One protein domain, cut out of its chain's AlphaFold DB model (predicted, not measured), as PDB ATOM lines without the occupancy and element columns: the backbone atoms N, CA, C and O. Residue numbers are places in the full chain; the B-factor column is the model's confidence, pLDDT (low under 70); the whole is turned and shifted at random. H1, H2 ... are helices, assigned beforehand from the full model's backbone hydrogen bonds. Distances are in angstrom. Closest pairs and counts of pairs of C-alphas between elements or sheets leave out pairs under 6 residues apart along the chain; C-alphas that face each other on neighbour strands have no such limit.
ATOM      1  N   GLN A   2      37.428 -39.166 -39.924       63.09
ATOM      2  CA  GLN A   2      37.583 -38.351 -38.698       63.09
ATOM      3  C   GLN A   2      38.904 -37.550 -38.573       63.09
ATOM      4  O   GLN A   2      38.936 -36.500 -37.941       63.09
ATOM      5  N   LYS A   3      39.993 -38.016 -39.204       67.75
ATOM      6  CA  LYS A   3      41.308 -37.343 -39.183       67.75
ATOM      7  C   LYS A   3      41.335 -36.032 -39.979       67.75
ATOM      8  O   LYS A   3      42.046 -35.113 -39.596       67.75
ATOM      9  N   VAL A   4      40.540 -35.935 -41.047       69.88
ATOM     10  CA  VAL A   4      40.516 -34.759 -41.935       69.88
ATOM     11  C   VAL A   4      39.821 -33.583 -41.247       69.88
ATOM     12  O   VAL A   4      40.303 -32.458 -41.301       69.88
ATOM     13  N   PHE A   5      38.748 -33.862 -40.502       70.44
ATOM     14  CA  PHE A   5      38.028 -32.855 -39.719       70.44
ATOM     15  C   PHE A   5      38.862 -32.284 -38.570       70.44
ATOM     16  O   PHE A   5      38.758 -31.098 -38.282       70.44
ATOM     17  N   ARG A   6      39.734 -33.093 -37.948       70.81
ATOM     18  CA  ARG A   6      40.673 -32.594 -36.929       70.81
ATOM     19  C   ARG A   6      41.700 -31.633 -37.518       70.81
ATOM     20  O   ARG A   6      41.991 -30.621 -36.899       70.81
ATOM     21  N   LEU A   7      42.220 -31.932 -38.709       73.88
ATOM     22  CA  LEU A   7      43.166 -31.045 -39.383       73.88
ATOM     23  C   LEU A   7      42.499 -29.714 -39.763       73.88
ATOM     24  O   LEU A   7      43.062 -28.653 -39.526       73.88
ATOM     25  N   LEU A   8      41.271 -29.779 -40.287       76.38
ATOM     26  CA  LEU A   8      40.476 -28.596 -40.620       76.38
ATOM     27  C   LEU A   8      40.156 -27.743 -39.389       76.38
ATOM     28  O   LEU A   8      40.252 -26.525 -39.477       76.38
ATOM     29  N   ALA A   9      39.833 -28.358 -38.248       75.81
ATOM     30  CA  ALA A   9      39.558 -27.637 -37.005       75.81
ATOM     31  C   ALA A   9      40.780 -26.850 -36.500       75.81
ATOM     32  O   ALA A   9      40.654 -25.670 -36.201       75.81
ATOM     33  N   VAL A  10      41.971 -27.463 -36.502       74.94
ATOM     34  CA  VAL A  10      43.219 -26.796 -36.081       74.94
ATOM     35  C   VAL A  10      43.570 -25.628 -37.005       74.94
ATOM     36  O   VAL A  10      43.999 -24.573 -36.544       74.94
ATOM     37  N   VAL A  11      43.365 -25.797 -38.313       75.56
ATOM     38  CA  VAL A  11      43.578 -24.725 -39.291       75.56
ATOM     39  C   VAL A  11      42.580 -23.585 -39.064       75.56
ATOM     40  O   VAL A  11      42.980 -22.426 -39.052       75.56
ATOM     41  N   LEU A  12      41.304 -23.897 -38.823       73.12
ATOM     42  CA  LEU A  12      40.278 -22.897 -38.516       73.12
ATOM     43  C   LEU A  12      40.559 -22.143 -37.211       73.12
ATOM     44  O   LEU A  12      40.429 -20.926 -37.210       73.12
ATOM     45  N   GLU A  13      40.989 -22.812 -36.139       68.00
ATOM     46  CA  GLU A  13      41.391 -22.138 -34.893       68.00
ATOM     47  C   GLU A  13      42.586 -21.200 -35.108       68.00
ATOM     48  O   GLU A  13      42.579 -20.077 -34.606       68.00
ATOM     49  N   ALA A  14      43.572 -21.604 -35.916       67.31
ATOM     50  CA  ALA A  14      44.701 -20.745 -36.267       67.31
ATOM     51  C   ALA A  14      44.269 -19.514 -37.087       67.31
ATOM     52  O   ALA A  14      44.740 -18.407 -36.834       67.31
ATOM     53  N   PHE A  15      43.342 -19.677 -38.038       67.06
ATOM     54  CA  PHE A  15      42.795 -18.553 -38.804       67.06
ATOM     55  C   PHE A  15      41.885 -17.649 -37.970       67.06
ATOM     56  O   PHE A  15      41.910 -16.442 -38.176       67.06
ATOM     57  N   VAL A  16      41.112 -18.193 -37.027       61.19
ATOM     58  CA  VAL A  16      40.283 -17.398 -36.108       61.19
ATOM     59  C   VAL A  16      41.161 -16.596 -35.151       61.19
ATOM     60  O   VAL A  16      40.884 -15.421 -34.957       61.19
ATOM     61  N   GLY A  17      42.263 -17.161 -34.644       54.88
ATOM     62  CA  GLY A  17      43.251 -16.405 -33.862       54.88
ATOM     63  C   GLY A  17      43.904 -15.258 -34.645       54.88
ATOM     64  O   GLY A  17      44.140 -14.198 -34.083       54.88
ATOM     65  N   ILE A  18      44.130 -15.433 -35.953       54.75
ATOM     66  CA  ILE A  18      44.642 -14.382 -36.858       54.75
ATOM     67  C   ILE A  18      43.543 -13.384 -37.265       54.75
ATOM     68  O   ILE A  18      43.828 -12.222 -37.526       54.75
ATOM     69  N   ALA A  19      42.281 -13.811 -37.343       53.50
ATOM     70  CA  ALA A  19      41.155 -12.945 -37.698       53.50
ATOM     71  C   ALA A  19      40.627 -12.134 -36.503       53.50
ATOM     72  O   ALA A  19      40.047 -11.068 -36.715       53.50
ATOM     73  N   ASP A  20      40.821 -12.623 -35.275       50.12
ATOM     74  CA  ASP A  20      40.626 -11.868 -34.030       50.12
ATOM     75  C   ASP A  20      41.808 -10.919 -33.763       50.12
ATOM     76  O   ASP A  20      41.606  -9.814 -33.267       50.12
ATOM     77  N   ASP A  21      42.989 -11.234 -34.319       48.97
ATOM     78  CA  ASP A  21      44.009 -10.250 -34.728       48.97
ATOM     79  C   ASP A  21      43.537  -9.444 -35.963       48.97
ATOM     80  O   ASP A  21      44.277  -9.092 -36.881       48.97
ATOM     81  N   LYS A  22      42.244  -9.103 -35.991       46.69
ATOM     82  CA  LYS A  22      41.748  -7.921 -36.682       46.69
ATOM     83  C   LYS A  22      42.679  -6.821 -36.208       46.69
ATOM     84  O   LYS A  22      42.643  -6.564 -35.005       46.69
ATOM     85  N   PRO A  23      43.527  -6.221 -37.070       48.94
ATOM     86  CA  PRO A  23      44.592  -5.345 -36.612       48.94
ATOM     87  C   PRO A  23      43.916  -4.318 -35.736       48.94
ATOM     88  O   PRO A  23      43.098  -3.555 -36.254       48.94
ATOM     89  N   ASN A  24      44.138  -4.433 -34.422       49.97
ATOM     90  CA  ASN A  24      43.412  -3.731 -33.373       49.97
ATOM     91  C   ASN A  24      43.424  -2.275 -33.770       49.97
ATOM     92  O   ASN A  24      44.490  -1.708 -33.554       49.97
ATOM     93  N   LYS A  25      42.353  -1.782 -34.445       51.28
ATOM     94  CA  LYS A  25      42.363  -0.643 -35.393       51.28
ATOM     95  C   LYS A  25      43.600   0.174 -35.109       51.28
ATOM     96  O   LYS A  25      43.523   1.032 -34.230       51.28
ATOM     97  N   SER A  26      44.753  -0.230 -35.669       54.00
ATOM     98  CA  SER A  26      46.022   0.315 -35.173       54.00
ATOM     99  C   SER A  26      45.901   1.735 -35.601       54.00
ATOM    100  O   SER A  26      45.847   1.937 -36.810       54.00
ATOM    101  N   ARG A  27      45.606   2.620 -34.636       55.75
ATOM    102  CA  ARG A  27      45.076   3.957 -34.881       55.75
ATOM    103  C   ARG A  27      46.063   4.558 -35.844       55.75
ATOM    104  O   ARG A  27      47.148   4.933 -35.410       55.75
ATOM    105  N   LEU A  28      45.730   4.508 -37.134       60.88
ATOM    106  CA  LEU A  28      46.653   4.903 -38.170       60.88
ATOM    107  C   LEU A  28      46.856   6.353 -37.840       60.88
ATOM    108  O   LEU A  28      45.890   7.126 -37.790       60.88
ATOM    109  N   THR A  29      48.081   6.692 -37.468       69.69
ATOM    110  CA  THR A  29      48.355   8.080 -37.160       69.69
ATOM    111  C   THR A  29      47.970   8.880 -38.402       69.69
ATOM    112  O   THR A  29      48.044   8.380 -39.526       69.69
ATOM    113  N   VAL A  30      47.518  10.120 -38.220       71.75
ATOM    114  CA  VAL A  30      47.107  10.989 -39.340       71.75
ATOM    115  C   VAL A  30      48.159  10.988 -40.458       71.75
ATOM    116  O   VAL A  30      47.822  11.032 -41.637       71.75
ATOM    117  N   TYR A  31      49.432  10.869 -40.076       74.62
ATOM    118  CA  TYR A  31      50.565  10.731 -40.979       74.62
ATOM    119  C   TYR A  31      50.537   9.437 -41.811       74.62
ATOM    120  O   TYR A  31      50.604   9.502 -43.035       74.62
ATOM    121  N   GLU A  32      50.378   8.271 -41.184       79.81
ATOM    122  CA  GLU A  32      50.331   6.982 -41.888       79.81
ATOM    123  C   GLU A  32      49.081   6.830 -42.755       79.81
ATOM    124  O   GLU A  32      49.153   6.300 -43.863       79.81
ATOM    125  N   ALA A  33      47.928   7.315 -42.283       81.81
ATOM    126  CA  ALA A  33      46.709   7.330 -43.085       81.81
ATOM    127  C   ALA A  33      46.901   8.206 -44.337       81.81
ATOM    128  O   ALA A  33      46.489   7.831 -45.434       81.81
ATOM    129  N   ARG A  34      47.584   9.349 -44.193       81.00
ATOM    130  CA  ARG A  34      47.860  10.265 -45.303       81.00
ATOM    131  C   ARG A  34      48.840   9.666 -46.306       81.00
ATOM    132  O   ARG A  34      48.610   9.786 -47.503       81.00
ATOM    133  N   GLU A  35      49.883   8.985 -45.838       85.62
ATOM    134  CA  GLU A  35      50.826   8.283 -46.712       85.62
ATOM    135  C   GLU A  35      50.136   7.161 -47.505       85.62
ATOM    136  O   GLU A  35      50.374   6.996 -48.701       85.62
ATOM    137  N   LYS A  36      49.236   6.406 -46.865       83.06
ATOM    138  CA  LYS A  36      48.462   5.358 -47.543       83.06
ATOM    139  C   LYS A  36      47.471   5.923 -48.560       83.06
ATOM    140  O   LYS A  36      47.265   5.289 -49.592       83.06
ATOM    141  N   LEU A  37      46.879   7.088 -48.288       85.19
ATOM    142  CA  LEU A  37      46.004   7.779 -49.236       85.19
ATOM    143  C   LEU A  37      46.787   8.263 -50.463       85.19
ATOM    144  O   LEU A  37      46.339   8.064 -51.589       85.19
ATOM    145  N   ASP A  38      47.972   8.840 -50.252       85.56
ATOM    146  CA  ASP A  38      48.856   9.320 -51.324       85.56
ATOM    147  C   ASP A  38      49.341   8.172 -52.225       85.56
ATOM    148  O   ASP A  38      49.330   8.268 -53.450       85.56
ATOM    149  N   LYS A  39      49.633   7.014 -51.619       89.69
ATOM    150  CA  LYS A  39      49.942   5.760 -52.328       89.69
ATOM    151  C   LYS A  39      48.721   5.097 -52.982       89.69
ATOM    152  O   LYS A  39      48.865   4.019 -53.556       89.69
ATOM    153  N   GLY A  40      47.518   5.664 -52.846       86.69
ATOM    154  CA  GLY A  40      46.267   5.078 -53.344       86.69
ATOM    155  C   GLY A  40      45.910   3.730 -52.705       86.69
ATOM    156  O   GLY A  40      45.119   2.972 -53.258       86.69
ATOM    157  N   SER A  41      46.518   3.407 -51.560       84.31
ATOM    158  CA  SER A  41      46.331   2.141 -50.842       84.31
ATOM    159  C   SER A  41      45.067   2.128 -49.978       84.31
ATOM    160  O   SER A  41      44.638   1.058 -49.558       84.31
ATOM    161  N   ILE A  42      44.494   3.302 -49.701       83.31
ATOM    162  CA  ILE A  42      43.200   3.474 -49.033       83.31
ATOM    163  C   ILE A  42      42.388   4.561 -49.741       83.31
ATOM    164  O   ILE A  42      42.951   5.472 -50.353       83.31
ATOM    165  N   SER A  43      41.065   4.491 -49.630       83.75
ATOM    166  CA  SER A  43      40.169   5.533 -50.130       83.75
ATOM    167  C   SER A  43      40.119   6.751 -49.196       83.75
ATOM    168  O   SER A  43      40.354   6.648 -47.993       83.75
ATOM    169  N   ILE A  44      39.713   7.911 -49.729       82.31
ATOM    170  CA  ILE A  44      39.457   9.136 -48.942       82.31
ATOM    171  C   ILE A  44      38.461   8.861 -47.805       82.31
ATOM    172  O   ILE A  44      38.587   9.418 -46.716       82.31
ATOM    173  N   ARG A  45      37.488   7.971 -48.033       82.75
ATOM    174  CA  ARG A  45      36.523   7.560 -47.006       82.75
ATOM    175  C   ARG A  45      37.206   6.864 -45.825       82.75
ATOM    176  O   ARG A  45      36.981   7.252 -44.688       82.75
ATOM    177  N   GLU A  46      38.092   5.911 -46.107       77.56
ATOM    178  CA  GLU A  46      38.854   5.180 -45.087       77.56
ATOM    179  C   GLU A  46      39.846   6.093 -44.348       77.56
ATOM    180  O   GLU A  46      40.089   5.925 -43.150       77.56
ATOM    181  N   TYR A  47      40.390   7.102 -45.041       82.12
ATOM    182  CA  TYR A  47      41.200   8.152 -44.425       82.12
ATOM    183  C   TYR A  47      40.379   8.979 -43.425       82.12
ATOM    184  O   TYR A  47      40.801   9.142 -42.283       82.12
ATOM    185  N   ASN A  48      39.184   9.439 -43.807       81.62
ATOM    186  CA  ASN A  48      38.313  10.225 -42.927       81.62
ATOM    187  C   ASN A  48      37.836   9.426 -41.706       81.62
ATOM    188  O   ASN A  48      37.915   9.928 -40.586       81.62
ATOM    189  N   GLU A  49      37.453   8.160 -41.890       80.31
ATOM    190  CA  GLU A  49      37.084   7.262 -40.783       80.31
ATOM    191  C   GLU A  49      38.247   7.046 -39.797       80.31
ATOM    192  O   GLU A  49      38.029   6.844 -38.599       80.31
ATOM    193  N   SER A  50      39.491   7.126 -40.282       73.88
ATOM    194  CA  SER A  50      40.692   7.069 -39.441       73.88
ATOM    195  C   SER A  50      40.929   8.368 -38.652       73.88
ATOM    196  O   SER A  50      41.539   8.321 -37.583       73.88
ATOM    197  N   LEU A  51      40.434   9.516 -39.134       71.69
ATOM    198  CA  LEU A  51      40.549  10.820 -38.465       71.69
ATOM    199  C   LEU A  51      39.420  11.103 -37.468       71.69
ATOM    200  O   LEU A  51      39.677  11.717 -36.434       71.69
ATOM    201  N   GLU A  52      38.197  10.654 -37.755       69.06
ATOM    202  CA  GLU A  52      37.025  10.852 -36.885       69.06
ATOM    203  C   GLU A  52      37.087  10.024 -35.593       69.06
ATOM    204  O   GLU A  52      36.397  10.327 -34.626       69.06
ATOM    205  N   SER A  53      37.941   8.998 -35.533       59.94
ATOM    206  CA  SER A  53      38.104   8.146 -34.348       59.94
ATOM    207  C   SER A  53      38.983   8.764 -33.236       59.94
ATOM    208  O   SER A  53      39.455   8.016 -32.366       59.94
TER     209      SER A  53
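AT A GLANCE: This is residues 2 to 53 of the 54 residues of an uncharacterized protein of Legionella beliardensis (UniProt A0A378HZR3). A long, lone helix, H1, sticks out as an arm from a small head, which is a helical hairpin of two short helices, H2 and H3, lying side by side; an outstretched link joins arm and head. The head's two helices stand steeply across the line of the arm, and the free-standing residues 2 to 24 make most of the length. The printed part has 52 residues, with three named helices in the order H1, H2, H3 along the chain and no named strand, and its class is all helix. The whole is extended, with a radius of gyration of the C-alphas of 17.2 A, and the C-alphas span 50 by 20 by 15 A along their three main axes.

IN THESE COORDINATES: The printed part begins with H1, residues 2 to 20, which measures 27.1 A from first to last C-alpha. It runs from C-alpha 2 at (37.583, -38.351, -38.698) to C-alpha 20 at (40.626, -11.868, -34.030), so that y is the coordinate that changes most. H2 is residues 30 to 38 and measures 12.2 A, beginning at C-alpha 30 at (47.107, 10.989, -39.340). H3 is residues 44 to 52 and measures 12.4 A, ending at C-alpha 52 at (37.025, 10.852, -36.885).

HOW THE PARTS SIT: H1 touches no helix: it is apart from H2 and apart from H3. Residues 2 to 24, of which 2 to 20 belong to H1, stand free, with no C-alpha 8 or more residues away along the chain within 10 A. H2 and H3 touch, with 7 pairs of C-alphas within 8 A. Their closest C-alphas are those of Ala 33 and Tyr 47, 5.7 A apart. The two helices run opposite ways at a shallow tilt of 3 degrees, 10.0 A from centre to centre, and form a helical hairpin. In H1, H2 and H3 every pair of O i and N i+4 is within hydrogen-bond range.

THE WHOLE: The two C-alphas farthest apart are those of Gln 2 and Tyr 31, at 50.8 A, and the first and last printed C-alphas, those of Gln 2 and Ser 53, are 46.7 A apart. The printed part has no cut. The link from H1 to H2 is short, with 9 residues, the link from H2 to H3 is tight, with 5 residues, and neither is long. The mean pLDDT of the printed part is 70.6. It is under 70 in 22 residues, namely 2 to 4, 13 to 29 and 52 to 53; the mean is 67 in H1, 81 in H2 and 78 in H3.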